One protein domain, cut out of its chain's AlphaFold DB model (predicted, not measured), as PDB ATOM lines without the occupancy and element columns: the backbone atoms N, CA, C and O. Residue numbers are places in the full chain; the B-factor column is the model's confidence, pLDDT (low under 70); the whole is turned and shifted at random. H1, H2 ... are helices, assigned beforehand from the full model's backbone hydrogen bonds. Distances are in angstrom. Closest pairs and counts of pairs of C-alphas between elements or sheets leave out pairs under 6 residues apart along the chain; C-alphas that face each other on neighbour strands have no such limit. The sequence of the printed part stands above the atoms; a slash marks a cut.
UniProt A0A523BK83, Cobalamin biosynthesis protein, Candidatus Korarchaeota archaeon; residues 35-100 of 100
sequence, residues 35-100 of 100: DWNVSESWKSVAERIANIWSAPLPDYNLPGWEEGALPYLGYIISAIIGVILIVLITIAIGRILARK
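This is residues 35 to 100 of the 100 residues of the protein "Cobalamin biosynthesis protein" of Candidatus Korarchaeota archaeon (UniProt A0A523BK83). A short helix, H1, and a long helix, H2, stand far from each other, joined by a winding link; the link and H2 make an open V, with H1 at the far end of the link's leg. Residues 80 to 100, of which 80 to 97 belong to H2, stick out. The printed part has 66 residues with two named helices, H1 then H2, and no named strand: its class is all helix. It is extended, with a radius of gyration of the C-alphas of 18.3 A, and flat, spanning 53 by 34 by 19 A.

Find C-alpha 40 at (-54.685, 51.456, 31.358); there H1 begins, residues 40 to 50, 15.0 A long. Next find C-alpha 70 at (-28.329, 29.909, 37.698); from there H2, residues 70 to 97, runs 40.6 A to C-alpha 97 at (-35.479, 22.619, -1.624).

H1 and H2 are apart. Every O i to N i+4 pair in H1 and H2 is within hydrogen-bond range.

The C-alphas farthest apart, Glu 40 and Lys 100, are 53.0 A apart. Residues 51 to 69 form a long link. The printed part has no cut. Residues 99 to 100 have pLDDT under 70.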
ATOM      1  N   ASP A  35     -44.790  48.079  33.166       88.75
ATOM      2  CA  ASP A  35     -43.780  49.120  32.951       88.75
ATOM      3  C   ASP A  35     -44.057  50.001  31.724       88.75
ATOM      4  O   ASP A  35     -43.363  50.993  31.473       88.75
ATOM      5  N   TRP A  36     -45.087  49.684  30.934       90.31
ATOM      6  CA  TRP A  36     -45.390  50.447  29.729       90.31
ATOM      7  C   TRP A  36     -45.965  51.823  30.070       90.31
ATOM      8  O   TRP A  36     -46.933  51.961  30.823       90.31
ATOM      9  N   ASN A  37     -45.433  52.860  29.424       93.19
ATOM     10  CA  ASN A  37     -45.943  54.226  29.537       93.19
ATOM     11  C   ASN A  37     -47.127  54.472  28.576       93.19
ATOM     12  O   ASN A  37     -47.058  55.307  27.672       93.19
ATOM     13  N   VAL A  38     -48.196  53.687  28.734       94.50
ATOM     14  CA  VAL A  38     -49.437  53.758  27.943       94.50
ATOM     15  C   VAL A  38     -50.661  53.783  28.860       94.50
ATOM     16  O   VAL A  38     -50.552  53.546  30.061       94.50
ATOM     17  N   SER A  39     -51.841  54.085  28.309       96.19
ATOM     18  CA  SER A  39     -53.074  54.105  29.102       96.19
ATOM     19  C   SER A  39     -53.440  52.719  29.638       96.19
ATOM     20  O   SER A  39     -53.144  51.697  29.021       96.19
ATOM     21  N   GLU A  40     -54.184  52.692  30.741       94.88
ATOM     22  CA  GLU A  40     -54.685  51.456  31.358       94.88
ATOM     23  C   GLU A  40     -55.517  50.602  30.385       94.88
ATOM     24  O   GLU A  40     -55.455  49.373  30.361       94.88
ATOM     25  N   SER A  41     -56.258  51.265  29.491       94.62
ATOM     26  CA  SER A  41     -56.992  50.581  28.426       94.62
ATOM     27  C   SER A  41     -56.064  49.840  27.462       94.62
ATOM     28  O   SER A  41     -56.447  48.786  26.969       94.62
ATOM     29  N   TRP A  42     -54.870  50.362  27.173       95.19
ATOM     30  CA  TRP A  42     -53.899  49.664  26.328       95.19
ATOM     31  C   TRP A  42     -53.214  48.518  27.072       95.19
ATOM     32  O   TRP A  42     -53.034  47.459  26.472       95.19
ATOM     33  N   LYS A  43     -52.909  48.684  28.366       94.62
ATOM     34  CA  LYS A  43     -52.358  47.608  29.208       94.62
ATOM     35  C   LYS A  43     -53.305  46.410  29.284       94.62
ATOM     36  O   LYS A  43     -52.917  45.304  28.928       94.62
ATOM     37  N   SER A  44     -54.587  46.644  29.572       93.44
ATOM     38  CA  SER A  44     -55.597  45.570  29.612       93.44
ATOM     39  C   SER A  44     -55.789  44.841  28.272       93.44
ATOM     40  O   SER A  44     -56.058  43.637  28.240       93.44
ATOM     41  N   VAL A  45     -55.648  45.542  27.140       93.69
ATOM     42  CA  VAL A  45     -55.647  44.907  25.812       93.69
ATOM     43  C   VAL A  45     -54.398  44.045  25.633       93.69
ATOM     44  O   VAL A  45     -54.516  42.914  25.165       93.69
ATOM     45  N   ALA A  46     -53.225  44.546  26.022       92.44
ATOM     46  CA  ALA A  46     -51.975  43.796  25.951       92.44
ATOM     47  C   ALA A  46     -52.023  42.528  26.818       92.44
ATOM     48  O   ALA A  46     -51.703  41.454  26.319       92.44
ATOM     49  N   GLU A  47     -52.525  42.604  28.053       91.75
ATOM     50  CA  GLU A  47     -52.684  41.449  28.953       91.75
ATOM     51  C   GLU A  47     -53.597  40.367  28.363       91.75
ATOM     52  O   GLU A  47     -53.305  39.170  28.429       91.75
ATOM     53  N   ARG A  48     -54.710  40.768  27.734       91.31
ATOM     54  CA  ARG A  48     -55.613  39.828  27.052       91.31
ATOM     55  C   ARG A  48     -54.914  39.069  25.929       91.31
ATOM     56  O   ARG A  48     -55.240  37.908  25.702       91.31
ATOM     57  N   ILE A  49     -53.989  39.721  25.227       91.75
ATOM     58  CA  ILE A  49     -53.226  39.120  24.129       91.75
ATOM     59  C   ILE A  49     -52.070  38.274  24.674       91.75
ATOM     60  O   ILE A  49     -51.842  37.176  24.170       91.75
ATOM     61  N   ALA A  50     -51.382  38.737  25.719       87.88
ATOM     62  CA  ALA A  50     -50.273  38.023  26.350       87.88
ATOM     63  C   ALA A  50     -50.701  36.642  26.869       87.88
ATOM     64  O   ALA A  50     -49.976  35.667  26.713       87.88
ATOM     65  N   ASN A  51     -51.930  36.522  27.378       85.31
ATOM     66  CA  ASN A  51     -52.477  35.250  27.857       85.31
ATOM     67  C   ASN A  51     -52.857  34.247  26.746       85.31
ATOM     68  O   ASN A  51     -53.221  33.113  27.053       85.31
ATOM     69  N   ILE A  52     -52.795  34.624  25.461       92.00
ATOM     70  CA  ILE A  52     -53.101  33.707  24.343       92.00
ATOM     71  C   ILE A  52     -52.004  32.650  24.181       92.00
ATOM     72  O   ILE A  52     -52.274  31.530  23.746       92.00
ATOM     73  N   TRP A  53     -50.764  33.003  24.515       87.25
ATOM     74  CA  TRP A  53     -49.617  32.127  24.358       87.25
ATOM     75  C   TRP A  53     -48.658  32.287  25.529       87.25
ATOM     76  O   TRP A  53     -48.139  33.371  25.771       87.25
ATOM     77  N   SER A  54     -48.353  31.180  26.194       82.81
ATOM     78  CA  SER A  54     -47.291  31.126  27.194       82.81
ATOM     79  C   SER A  54     -46.060  30.465  26.588       82.81
ATOM     80  O   SER A  54     -46.152  29.392  25.984       82.81
ATOM     81  N   ALA A  55     -44.899  31.101  26.744       84.88
ATOM     82  CA  ALA A  55     -43.639  30.497  26.342       84.88
ATOM     83  C   ALA A  55     -43.430  29.166  27.098       84.88
ATOM     84  O   ALA A  55     -43.714  29.105  28.294       84.88
ATOM     85  N   PRO A  56     -42.914  28.105  26.446       85.31
ATOM     86  CA  PRO A  56     -42.662  26.823  27.111       85.31
ATOM     87  C   PRO A  56     -41.680  26.909  28.288       85.31
ATOM     88  O   PRO A  56     -41.713  26.057  29.172       85.31
ATOM     89  N   LEU A  57     -40.798  27.911  28.272       86.50
ATOM     90  CA  LEU A  57     -39.821  28.195  29.317       86.50
ATOM     91  C   LEU A  57     -39.770  29.720  29.539       86.50
ATOM     92  O   LEU A  57     -38.985  30.393  28.867       86.50
ATOM     93  N   PRO A  58     -40.654  30.275  30.389       84.19
ATOM     94  CA  PRO A  58     -40.648  31.697  30.731       84.19
ATOM     95  C   PRO A  58     -39.302  32.110  31.335       84.19
ATOM     96  O   PRO A  58     -38.675  31.316  32.041       84.19
ATOM     97  N   ASP A  59     -38.843  33.317  31.001       83.50
ATOM     98  CA  ASP A  59     -37.592  33.930  31.487       83.50
ATOM     99  C   ASP A  59     -36.338  33.057  31.300       83.50
ATOM    100  O   ASP A  59     -35.325  33.209  31.984       83.50
ATOM    101  N   TYR A  60     -36.427  32.076  30.394       87.62
ATOM    102  CA  TYR A  60     -35.414  31.052  30.146       87.62
ATOM    103  C   TYR A  60     -34.939  30.325  31.414       87.62
ATOM    104  O   TYR A  60     -33.822  29.798  31.437       87.62
ATOM    105  N   ASN A  61     -35.783  30.274  32.449       88.25
ATOM    106  CA  ASN A  61     -35.414  29.786  33.768       88.25
ATOM    107  C   ASN A  61     -36.128  28.481  34.139       88.25
ATOM    108  O   ASN A  61     -37.217  28.170  33.655       88.25
ATOM    109  N   LEU A  62     -35.492  27.696  35.007       88.69
ATOM    110  CA  LEU A  62     -36.042  26.452  35.537       88.69
ATOM    111  C   LEU A  62     -36.469  26.643  36.999       88.69
ATOM    112  O   LEU A  62     -35.847  27.426  37.716       88.69
ATOM    113  N   PRO A  63     -37.486  25.907  37.481       88.44
ATOM    114  CA  PRO A  63     -37.854  25.945  38.894       88.44
ATOM    115  C   PRO A  63     -36.651  25.616  39.789       88.44
ATOM    116  O   PRO A  63     -35.990  24.591  39.590       88.44
ATOM    117  N   GLY A  64     -36.365  26.472  40.773       87.50
ATOM    118  CA  GLY A  64     -35.204  26.341  41.662       87.50
ATOM    119  C   GLY A  64     -33.898  26.928  41.114       87.50
ATOM    120  O   GLY A  64     -32.849  26.769  41.740       87.50
ATOM    121  N   TRP A  65     -33.927  27.570  39.945       91.94
ATOM    122  CA  TRP A  65     -32.810  28.338  39.384       91.94
ATOM    123  C   TRP A  65     -33.051  29.848  39.510       91.94
ATOM    124  O   TRP A  65     -32.414  30.625  38.808       91.94
ATOM    125  N   GLU A  66     -33.951  30.301  40.389       88.06
ATOM    126  CA  GLU A  66     -34.294  31.726  40.505       88.06
ATOM    127  C   GLU A  66     -33.182  32.578  41.142       88.06
ATOM    128  O   GLU A  66     -33.156  33.792  40.959       88.06
ATOM    129  N   GLU A  67     -32.238  31.962  41.859       87.12
ATOM    130  CA  GLU A  67     -31.229  32.678  42.642       87.12
ATOM    131  C   GLU A  67     -29.792  32.516  42.120       87.12
ATOM    132  O   GLU A  67     -29.375  31.488  41.574       87.12
ATOM    133  N   GLY A  68     -28.981  33.549  42.364       88.06
ATOM    134  CA  GLY A  68     -27.546  33.531  42.106       88.06
ATOM    135  C   GLY A  68     -27.199  33.517  40.616       88.06
ATOM    136  O   GLY A  68     -27.687  34.335  39.843       88.06
ATOM    137  N   ALA A  69     -26.291  32.623  40.217       87.81
ATOM    138  CA  ALA A  69     -25.776  32.565  38.846       87.81
ATOM    139  C   ALA A  69     -26.607  31.672  37.899       87.81
ATOM    140  O   ALA A  69     -26.366  31.661  36.690       87.81
ATOM    141  N   LEU A  70     -27.552  30.901  38.442       90.19
ATOM    142  CA  LEU A  70     -28.329  29.909  37.698       90.19
ATOM    143  C   LEU A  70     -29.273  30.507  36.637       90.19
ATOM    144  O   LEU A  70     -29.300  29.937  35.542       90.19
ATOM    145  N   PRO A  71     -29.947  31.659  36.850       88.62
ATOM    146  CA  PRO A  71     -30.783  32.261  35.809       88.62
ATOM    147  C   PRO A  71     -29.984  32.544  34.530       88.62
ATOM    148  O   PRO A  71     -30.387  32.175  33.429       88.62
ATOM    149  N   TYR A  72     -28.777  33.108  34.668       88.38
ATOM    150  CA  TYR A  72     -27.903  33.422  33.532       88.38
ATOM    151  C   TYR A  72     -27.468  32.170  32.757       88.38
ATOM    152  O   TYR A  72     -27.306  32.221  31.536       88.38
ATOM    153  N   LEU A  73     -27.297  31.031  33.440       90.81
ATOM    154  CA  LEU A  73     -27.044  29.754  32.768       90.81
ATOM    155  C   LEU A  73     -28.256  29.308  31.946       90.81
ATOM    156  O   LEU A  73     -28.068  28.803  30.838       90.81
ATOM    157  N   GLY A  74     -29.471  29.538  32.446       90.44
ATOM    158  CA  GLY A  74     -30.720  29.319  31.715       90.44
ATOM    159  C   GLY A  74     -30.761  30.069  30.380       90.44
ATOM    160  O   GLY A  74     -30.989  29.451  29.333       90.44
ATOM    161  N   TYR A  75     -30.399  31.358  30.379       89.50
ATOM    162  CA  TYR A  75     -30.262  32.158  29.152       89.50
ATOM    163  C   TYR A  75     -29.233  31.575  28.178       89.50
ATOM    164  O   TYR A  75     -29.515  31.423  26.987       89.50
ATOM    165  N   ILE A  76     -28.033  31.224  28.657       90.38
ATOM    166  CA  ILE A  76     -26.959  30.706  27.794       90.38
ATOM    167  C   ILE A  76     -27.355  29.358  27.178       90.38
ATOM    168  O   ILE A  76     -27.170  29.149  25.977       90.38
ATOM    169  N   ILE A  77     -27.920  28.447  27.975       91.94
ATOM    170  CA  ILE A  77     -28.366  27.130  27.502       91.94
ATOM    171  C   ILE A  77     -29.482  27.294  26.468       91.94
ATOM    172  O   ILE A  77     -29.411  26.698  25.391       91.94
ATOM    173  N   SER A  78     -30.467  28.147  26.753       91.06
ATOM    174  CA  SER A  78     -31.567  28.446  25.833       91.06
ATOM    175  C   SER A  78     -31.067  29.029  24.510       91.06
ATOM    176  O   SER A  78     -31.495  28.587  23.441       91.06
ATOM    177  N   ALA A  79     -30.091  29.941  24.554       90.38
ATOM    178  CA  ALA A  79     -29.467  30.501  23.359       90.38
ATOM    179  C   ALA A  79     -28.757  29.425  22.516       90.38
ATOM    180  O   ALA A  79     -28.937  29.376  21.297       90.38
ATOM    181  N   ILE A  80     -27.996  28.524  23.147       91.81
ATOM    182  CA  ILE A  80     -27.318  27.414  22.455       91.81
ATOM    183  C   ILE A  80     -28.341  26.504  21.767       91.81
ATOM    184  O   ILE A  80     -28.185  26.182  20.585       91.81
ATOM    185  N   ILE A  81     -29.403  26.117  22.481       93.19
ATOM    186  CA  ILE A  81     -30.474  25.271  21.941       93.19
ATOM    187  C   ILE A  81     -31.144  25.962  20.747       93.19
ATOM    188  O   ILE A  81     -31.288  25.347  19.687       93.19
ATOM    189  N   GLY A  82     -31.492  27.244  20.880       91.00
ATOM    190  CA  GLY A  82     -32.097  28.034  19.809       91.00
ATOM    191  C   GLY A  82     -31.225  28.094  18.554       91.00
ATOM    192  O   GLY A  82     -31.706  27.817  17.453       91.00
ATOM    193  N   VAL A  83     -29.924  28.372  18.704       91.50
ATOM    194  CA  VAL A  83     -28.972  28.400  17.579       91.50
ATOM    195  C   VAL A  83     -28.892  27.039  16.885       91.50
ATOM    196  O   VAL A  83     -28.968  26.976  15.656       91.50
ATOM    197  N   ILE A  84     -28.781  25.944  17.647       94.00
ATOM    198  CA  ILE A  84     -28.737  24.585  17.089       94.00
ATOM    199  C   ILE A  84     -30.014  24.293  16.295       94.00
ATOM    200  O   ILE A  84     -29.930  23.835  15.153       94.00
ATOM    201  N   LEU A  85     -31.188  24.595  16.857       95.81
ATOM    202  CA  LEU A  85     -32.473  24.374  16.194       95.81
ATOM    203  C   LEU A  85     -32.582  25.164  14.888       95.81
ATOM    204  O   LEU A  85     -32.926  24.583  13.857       95.81
ATOM    205  N   ILE A  86     -32.227  26.451  14.892       94.56
ATOM    206  CA  ILE A  86     -32.256  27.295  13.689       94.56
ATOM    207  C   ILE A  86     -31.336  26.725  12.606       94.56
ATOM    208  O   ILE A  86     -31.742  26.619  11.445       94.56
ATOM    209  N   VAL A  87     -30.114  26.314  12.961       92.06
ATOM    210  CA  VAL A  87     -29.162  25.721  12.008       92.06
ATOM    211  C   VAL A  87     -29.714  24.422  11.422       92.06
ATOM    212  O   VAL A  87     -29.691  24.244  10.201       92.06
ATOM    213  N   LEU A  88     -30.251  23.529  12.258       95.94
ATOM    214  CA  LEU A  88     -30.821  22.256  11.816       95.94
ATOM    215  C   LEU A  88     -32.025  22.454  10.890       95.94
ATOM    216  O   LEU A  88     -32.078  21.833   9.828       95.94
ATOM    217  N   ILE A  89     -32.951  23.345  11.252       97.25
ATOM    218  CA  ILE A  89     -34.126  23.685  10.437       97.25
ATOM    219  C   ILE A  89     -33.685  24.278   9.098       97.25
ATOM    220  O   ILE A  89     -34.154  23.846   8.046       97.25
ATOM    221  N   THR A  90     -32.729  25.207   9.112       94.25
ATOM    222  CA  THR A  90     -32.200  25.828   7.889       94.25
ATOM    223  C   THR A  90     -31.579  24.786   6.958       94.25
ATOM    224  O   THR A  90     -31.859  24.777   5.757       94.25
ATOM    225  N   ILE A  91     -30.779  23.859   7.498       93.56
ATOM    226  CA  ILE A  91     -30.190  22.756   6.725       93.56
ATOM    227  C   ILE A  91     -31.281  21.824   6.185       93.56
ATOM    228  O   ILE A  91     -31.202  21.407   5.028       93.56
ATOM    229  N   ALA A  92     -32.284  21.480   6.995       96.12
ATOM    230  CA  ALA A  92     -33.380  20.605   6.589       96.12
ATOM    231  C   ALA A  92     -34.185  21.214   5.432       96.12
ATOM    232  O   ALA A  92     -34.349  20.564   4.400       96.12
ATOM    233  N   ILE A  93     -34.599  22.479   5.559       96.56
ATOM    234  CA  ILE A  93     -35.299  23.226   4.506       96.56
ATOM    235  C   ILE A  93     -34.434  23.298   3.245       96.56
ATOM    236  O   ILE A  93     -34.899  22.952   2.160       96.56
ATOM    237  N   GLY A  94     -33.157  23.670   3.380       94.81
ATOM    238  CA  GLY A  94     -32.231  23.740   2.251       94.81
ATOM    239  C   GLY A  94     -32.082  22.403   1.522       94.81
ATOM    240  O   GLY A  94     -32.098  22.370   0.295       94.81
ATOM    241  N   ARG A  95     -32.008  21.283   2.254       93.88
ATOM    242  CA  ARG A  95     -31.956  19.934   1.665       93.88
ATOM    243  C   ARG A  95     -33.242  19.554   0.944       93.88
ATOM    244  O   ARG A  95     -33.158  18.889  -0.081       93.88
ATOM    245  N   ILE A  96     -34.404  19.928   1.473       95.94
ATOM    246  CA  ILE A  96     -35.692  19.656   0.823       95.94
ATOM    247  C   ILE A  96     -35.798  20.459  -0.479       95.94
ATOM    248  O   ILE A  96     -36.176  19.904  -1.506       95.94
ATOM    249  N   LEU A  97     -35.410  21.736  -0.457       95.12
ATOM    250  CA  LEU A  97     -35.479  22.619  -1.624       95.12
ATOM    251  C   LEU A  97     -34.452  22.268  -2.706       95.12
ATOM    252  O   LEU A  97     -34.789  22.305  -3.881       95.12
ATOM    253  N   ALA A  98     -33.226  21.896  -2.328       89.44
ATOM    254  CA  ALA A  98     -32.162  21.529  -3.269       89.44
ATOM    255  C   ALA A  98     -32.288  20.101  -3.836       89.44
ATOM    256  O   ALA A  98     -31.472  19.696  -4.660       89.44
ATOM    257  N   ARG A  99     -33.257  19.312  -3.350       69.06
ATOM    258  CA  ARG A  99     -33.605  17.986  -3.890       69.06
ATOM    259  C   ARG A  99     -34.711  18.040  -4.956       69.06
ATOM    260  O   ARG A  99     -35.093  16.983  -5.451       69.06
ATOM    261  N   LYS A 100     -35.217  19.231  -5.290       50.34
ATOM    262  CA  LYS A 100     -35.936  19.501  -6.545       50.34
ATOM    263  C   LYS A 100     -34.942  19.875  -7.635       50.34
ATOM    264  O   LYS A 100     -35.217  19.494  -8.789       50.34
TER     265      LYS A 100